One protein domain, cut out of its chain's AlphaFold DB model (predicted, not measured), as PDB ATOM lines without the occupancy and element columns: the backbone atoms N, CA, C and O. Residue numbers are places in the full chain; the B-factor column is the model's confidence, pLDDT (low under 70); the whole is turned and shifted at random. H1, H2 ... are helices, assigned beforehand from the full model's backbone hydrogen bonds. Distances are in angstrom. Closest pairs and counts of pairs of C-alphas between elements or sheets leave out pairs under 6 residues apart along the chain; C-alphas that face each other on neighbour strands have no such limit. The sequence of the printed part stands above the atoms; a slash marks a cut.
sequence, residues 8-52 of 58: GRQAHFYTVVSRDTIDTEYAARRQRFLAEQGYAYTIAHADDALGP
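AT A GLANCE: This is residues 8 to 52 of the 58 residues of the protein "DNA helicase" of Micromonospora jinlongensis (UniProt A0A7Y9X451). Picture one helix, H1, as one side of a flat, open loop: a long unnamed stretch, residues 8 to 22, leads into it, and the chain folds back after it through residues 39 to 45, passing across the line of the first stretch toward a single short turn of helix, H2. The two helices do not pack on each other, and the last residues, 47 to 52, stick out. The printed part has 45 residues with two named helices, H1 then H2, and no named strand; the class is all helix, though under half of the residues, 18 of 45, are in named elements. The whole is loose, with a radius of gyration of the C-alphas of 12.3 A, and spans 30 by 28 by 10 A.

HOW THE PARTS SIT: Start at H1, residues 23 to 36, where every O i to N i+4 pair is within hydrogen-bond range. A short link of 9 residues, not tight, takes you to H2, residues 46 to 49, which is too short for such a pair but has its 1 O i to N i+3 pair within range. H1 and H2 are apart, with no C-alpha of the one within 8 A of the other. Look next at residues 33 to 38, of which 33 to 36 belong to H1: this stretch stands free. So do residues 47 to 52, of which 47 to 49 belong to H2.

IN THESE COORDINATES: Find C-alpha 23 at (-28.417, -3.939, 70.405); from there H1 runs 20.0 A to C-alpha 36 at (-11.937, -7.476, 59.659). H2 begins at C-alpha 46, (-25.646, -14.818, 80.317), and ends 5.1 A away at C-alpha 49, (-21.515, -17.073, 82.170).

THE WHOLE: The two C-alphas farthest apart are those of Gly 8 and Asp 20, 37.6 A. The printed part has no cut, and its one link between helices is short. The mean pLDDT of the printed part is 91.1; look at residue 51 for the one value under 70.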
ATOM      1  N   GLY A   8       2.023  -6.829  79.766       76.94
ATOM      2  CA  GLY A   8       2.147  -7.891  78.762       76.94
ATOM      3  C   GLY A   8       0.951  -8.844  78.672       76.94
ATOM      4  O   GLY A   8       0.939  -9.722  77.808       76.94
ATOM      5  N   ARG A   9      -0.081  -8.683  79.512       81.25
ATOM      6  CA  ARG A   9      -1.301  -9.498  79.430       81.25
ATOM      7  C   ARG A   9      -2.180  -9.047  78.266       81.25
ATOM      8  O   ARG A   9      -2.241  -7.861  77.933       81.25
ATOM      9  N   GLN A  10      -2.905  -9.992  77.663       82.31
ATOM     10  CA  GLN A  10      -3.923  -9.654  76.670       82.31
ATOM     11  C   GLN A  10      -5.035  -8.826  77.324       82.31
ATOM     12  O   GLN A  10      -5.554  -9.167  78.389       82.31
ATOM     13  N   ALA A  11      -5.406  -7.721  76.684       86.56
ATOM     14  CA  ALA A  11      -6.586  -6.973  77.075       86.56
ATOM     15  C   ALA A  11      -7.861  -7.711  76.633       86.56
ATOM     16  O   ALA A  11      -7.952  -8.184  75.498       86.56
ATOM     17  N   HIS A  12      -8.854  -7.754  77.523       87.50
ATOM     18  CA  HIS A  12     -10.204  -8.237  77.237       87.50
ATOM     19  C   HIS A  12     -11.188  -7.070  77.289       87.50
ATOM     20  O   HIS A  12     -11.081  -6.202  78.159       87.50
ATOM     21  N   PHE A  13     -12.150  -7.079  76.369       91.06
ATOM     22  CA  PHE A  13     -13.227  -6.100  76.275       91.06
ATOM     23  C   PHE A  13     -14.560  -6.837  76.257       91.06
ATOM     24  O   PHE A  13     -14.692  -7.858  75.586       91.06
ATOM     25  N   TYR A  14     -15.542  -6.298  76.975       93.12
ATOM     26  CA  TYR A  14     -16.878  -6.873  77.076       93.12
ATOM     27  C   TYR A  14     -17.916  -5.855  76.619       93.12
ATOM     28  O   TYR A  14     -17.743  -4.645  76.770       93.12
ATOM     29  N   THR A  15     -19.016  -6.344  76.062       94.44
ATOM     30  CA  THR A  15     -20.202  -5.535  75.789       94.44
ATOM     31  C   THR A  15     -21.430  -6.359  76.124       94.44
ATOM     32  O   THR A  15     -21.543  -7.498  75.679       94.44
ATOM     33  N   VAL A  16     -22.337  -5.786  76.910       95.44
ATOM     34  CA  VAL A  16     -23.635  -6.395  77.207       95.44
ATOM     35  C   VAL A  16     -24.588  -6.061  76.066       95.44
ATOM     36  O   VAL A  16     -24.608  -4.929  75.589       95.44
ATOM     37  N   VAL A  17     -25.338  -7.059  75.610       95.88
ATOM     38  CA  VAL A  17     -26.290  -6.947  74.501       95.88
ATOM     39  C   VAL A  17     -27.629  -7.476  74.986       95.88
ATOM     40  O   VAL A  17     -27.713  -8.623  75.432       95.88
ATOM     41  N   SER A  18     -28.671  -6.654  74.894       96.12
ATOM     42  CA  SER A  18     -30.029  -7.081  75.228       96.12
ATOM     43  C   SER A  18     -30.620  -7.882  74.067       96.12
ATOM     44  O   SER A  18     -30.727  -7.372  72.947       96.12
ATOM     45  N   ARG A  19     -31.005  -9.140  74.329       93.06
ATOM     46  CA  ARG A  19     -31.698  -9.997  73.348       93.06
ATOM     47  C   ARG A  19     -32.998  -9.328  72.889       93.06
ATOM     48  O   ARG A  19     -33.609  -8.591  73.657       93.06
ATOM     49  N   ASP A  20     -33.376  -9.562  71.634       95.06
ATOM     50  CA  ASP A  20     -34.612  -9.050  71.016       95.06
ATOM     51  C   ASP A  20     -34.733  -7.517  70.978       95.06
ATOM     52  O   ASP A  20     -35.817  -6.951  70.860       95.06
ATOM     53  N   THR A  21     -33.592  -6.827  71.030       97.94
ATOM     54  CA  THR A  21     -33.495  -5.377  70.845       97.94
ATOM     55  C   THR A  21     -32.539  -5.026  69.703       97.94
ATOM     56  O   THR A  21     -31.777  -5.871  69.214       97.94
ATOM     57  N   ILE A  22     -32.524  -3.743  69.325       97.69
ATOM     58  CA  ILE A  22     -31.602  -3.178  68.329       97.69
ATOM     59  C   ILE A  22     -30.115  -3.379  68.687       97.69
ATOM     60  O   ILE A  22     -29.266  -3.391  67.793       97.69
ATOM     61  N   ASP A  23     -29.783  -3.630  69.960       97.50
ATOM     62  CA  ASP A  23     -28.417  -3.939  70.405       97.50
ATOM     63  C   ASP A  23     -27.815  -5.132  69.649       97.50
ATOM     64  O   ASP A  23     -26.604  -5.173  69.411       97.50
ATOM     65  N   THR A  24     -28.654  -6.080  69.216       97.44
ATOM     66  CA  THR A  24     -28.232  -7.259  68.445       97.44
ATOM     67  C   THR A  24     -27.670  -6.870  67.075       97.44
ATOM     68  O   THR A  24     -26.651  -7.411  66.640       97.44
ATOM     69  N   GLU A  25     -28.267  -5.882  66.402       97.56
ATOM     70  CA  GLU A  25     -27.749  -5.394  65.122       97.56
ATOM     71  C   GLU A  25     -26.413  -4.671  65.295       97.56
ATOM     72  O   GLU A  25     -25.477  -4.873  64.513       97.56
ATOM     73  N   TYR A  26     -26.294  -3.848  66.341       97.62
ATOM     74  CA  TYR A  26     -25.035  -3.188  66.672       97.62
ATOM     75  C   TYR A  26     -23.940  -4.205  67.013       97.62
ATOM     76  O   TYR A  26     -22.793  -4.032  66.590       97.62
ATOM     77  N   ALA A  27     -24.281  -5.291  67.711       97.12
ATOM     78  CA  ALA A  27     -23.360  -6.384  68.003       97.12
ATOM     79  C   ALA A  27     -22.866  -7.078  66.724       97.12
ATOM     80  O   ALA A  27     -21.661  -7.280  66.575       97.12
ATOM     81  N   ALA A  28     -23.753  -7.360  65.763       97.06
ATOM     82  CA  ALA A  28     -23.372  -7.955  64.480       97.06
ATOM     83  C   ALA A  28     -22.432  -7.044  63.666       97.06
ATOM     84  O   ALA A  28     -21.437  -7.509  63.105       97.06
ATOM     85  N   ARG A  29     -22.705  -5.731  63.635       97.69
ATOM     86  CA  ARG A  29     -21.822  -4.744  62.983       97.69
ATOM     87  C   ARG A  29     -20.450  -4.687  63.661       97.69
ATOM     88  O   ARG A  29     -19.432  -4.687  62.974       97.69
ATOM     89  N   ARG A  30     -20.415  -4.707  65.000       96.69
ATOM     90  CA  ARG A  30     -19.171  -4.726  65.784       96.69
ATOM     91  C   ARG A  30     -18.364  -6.000  65.551       96.69
ATOM     92  O   ARG A  30     -17.151  -5.909  65.397       96.69
ATOM     93  N   GLN A  31     -19.020  -7.159  65.494       97.44
ATOM     94  CA  GLN A  31     -18.362  -8.430  65.203       97.44
ATOM     95  C   GLN A  31     -17.646  -8.382  63.851       97.44
ATOM     96  O   GLN A  31     -16.477  -8.745  63.782       97.44
ATOM     97  N   ARG A  32     -18.322  -7.906  62.793       97.50
ATOM     98  CA  ARG A  32     -17.714  -7.772  61.458       97.50
ATOM     99  C   ARG A  32     -16.512  -6.836  61.482       97.50
ATOM    100  O   ARG A  32     -15.430  -7.247  61.086       97.50
ATOM    101  N   PHE A  33     -16.679  -5.639  62.046       96.69
ATOM    102  CA  PHE A  33     -15.597  -4.661  62.159       96.69
ATOM    103  C   PHE A  33     -14.378  -5.223  62.908       96.69
ATOM    104  O   PHE A  33     -13.249  -5.103  62.445       96.69
ATOM    105  N   LEU A  34     -14.585  -5.883  64.053       95.38
ATOM    106  CA  LEU A  34     -13.491  -6.465  64.834       95.38
ATOM    107  C   LEU A  34     -12.817  -7.634  64.107       95.38
ATOM    108  O   LEU A  34     -11.590  -7.711  64.107       95.38
ATOM    109  N   ALA A  35     -13.597  -8.502  63.460       93.94
ATOM    110  CA  ALA A  35     -13.066  -9.617  62.683       93.94
ATOM    111  C   ALA A  35     -12.226  -9.136  61.487       93.94
ATOM    112  O   ALA A  35     -11.136  -9.659  61.269       93.94
ATOM    113  N   GLU A  36     -12.677  -8.104  60.766       96.75
ATOM    114  CA  GLU A  36     -11.937  -7.476  59.659       96.75
ATOM    115  C   GLU A  36     -10.592  -6.892  60.111       96.75
ATOM    116  O   GLU A  36      -9.603  -6.972  59.390       96.75
ATOM    117  N   GLN A  37     -10.527  -6.356  61.331       95.25
ATOM    118  CA  GLN A  37      -9.287  -5.869  61.944       95.25
ATOM    119  C   GLN A  37      -8.454  -6.992  62.603       95.25
ATOM    120  O   GLN A  37      -7.436  -6.730  63.247       95.25
ATOM    121  N   GLY A  38      -8.875  -8.255  62.476       93.19
ATOM    122  CA  GLY A  38      -8.165  -9.420  63.001       93.19
ATOM    123  C   GLY A  38      -8.286  -9.611  64.516       93.19
ATOM    124  O   GLY A  38      -7.438 -10.273  65.126       93.19
ATOM    125  N   TYR A  39      -9.293  -9.022  65.161       93.75
ATOM    126  CA  TYR A  39      -9.604  -9.271  66.569       93.75
ATOM    127  C   TYR A  39     -10.504 -10.497  66.726       93.75
ATOM    128  O   TYR A  39     -11.450 -10.703  65.970       93.75
ATOM    129  N   ALA A  40     -10.216 -11.297  67.755       92.12
ATOM    130  CA  ALA A  40     -11.103 -12.378  68.156       92.12
ATOM    131  C   ALA A  40     -12.387 -11.790  68.759       92.12
ATOM    132  O   ALA A  40     -12.336 -10.829  69.529       92.12
ATOM    133  N   TYR A  41     -13.526 -12.386  68.416       94.56
ATOM    134  CA  TYR A  41     -14.836 -12.003  68.927       94.56
ATOM    135  C   TYR A  41     -15.593 -13.251  69.367       94.56
ATOM    136  O   TYR A  41     -15.634 -14.245  68.642       94.56
ATOM    137  N   THR A  42     -16.203 -13.199  70.546       93.62
ATOM    138  CA  THR A  42     -16.948 -14.321  71.123       93.62
ATOM    139  C   THR A  42     -18.278 -13.810  71.651       93.62
ATOM    140  O   THR A  42     -18.326 -12.795  72.342       93.62
ATOM    141  N   ILE A  43     -19.352 -14.519  71.313       92.44
ATOM    142  CA  ILE A  43     -20.683 -14.300  71.880       92.44
ATOM    143  C   ILE A  43     -20.862 -15.335  72.989       92.44
ATOM    144  O   ILE A  43     -20.649 -16.520  72.753       92.44
ATOM    145  N   ALA A  44     -21.234 -14.880  74.181       92.19
ATOM    146  CA  ALA A  44     -21.579 -15.732  75.312       92.19
ATOM    147  C   ALA A  44     -22.978 -15.355  75.796       92.19
ATOM    148  O   ALA A  44     -23.298 -14.164  75.889       92.19
ATOM    149  N   HIS A  45     -23.812 -16.346  76.105       89.81
ATOM    150  CA  HIS A  45     -25.088 -16.078  76.752       89.81
ATOM    151  C   HIS A  45     -24.875 -15.886  78.253       89.81
ATOM    152  O   HIS A  45     -23.988 -16.488  78.855       89.81
ATOM    153  N   ALA A  46     -25.705 -15.043  78.872       86.06
ATOM    154  CA  ALA A  46     -25.646 -14.818  80.317       86.06
ATOM    155  C   ALA A  46     -25.808 -16.133  81.100       86.06
ATOM    156  O   ALA A  46     -25.130 -16.343  82.101       86.06
ATOM    157  N   ASP A  47     -26.642 -17.035  80.582       85.00
ATOM    158  CA  ASP A  47     -26.907 -18.354  81.154       85.00
ATOM    159  C   ASP A  47     -25.657 -19.258  81.166       85.00
ATOM    160  O   ASP A  47     -25.541 -20.117  82.035       85.00
ATOM    161  N   ASP A  48     -24.708 -19.033  80.249       82.38
ATOM    162  CA  ASP A  48     -23.432 -19.760  80.176       82.38
ATOM    163  C   ASP A  48     -22.349 -19.121  81.066       82.38
ATOM    164  O   ASP A  48     -21.373 -19.769  81.440       82.38
ATOM    165  N   ALA A  49     -22.495 -17.833  81.395       77.06
ATOM    166  CA  ALA A  49     -21.515 -17.073  82.170       77.06
ATOM    167  C   ALA A  49     -21.693 -17.226  83.692       77.06
ATOM    168  O   ALA A  49     -20.744 -17.033  84.452       77.06
ATOM    169  N   LEU A  50     -22.903 -17.559  84.146       72.56
ATOM    170  CA  LEU A  50     -23.296 -17.602  85.557       72.56
ATOM    171  C   LEU A  50     -23.057 -18.978  86.206       72.56
ATOM    172  O   LEU A  50     -23.935 -19.488  86.889       72.56
ATOM    173  N   GLY A  51     -21.876 -19.580  86.033       67.94
ATOM    174  CA  GLY A  51     -21.490 -20.802  86.760       67.94
ATOM    175  C   GLY A  51     -22.486 -21.977  86.640       67.94
ATOM    176  O   GLY A  51     -23.325 -21.997  85.740       67.94
ATOM    177  N   PRO A  52     -22.397 -23.013  87.496       71.31
ATOM    178  CA  PRO A  52     -23.373 -24.100  87.473       71.31
ATOM    179  C   PRO A  52     -24.772 -23.551  87.763       71.31
ATOM    180  O   PRO A  52     -24.957 -22.797  88.721       71.31
TER     181      PRO A  52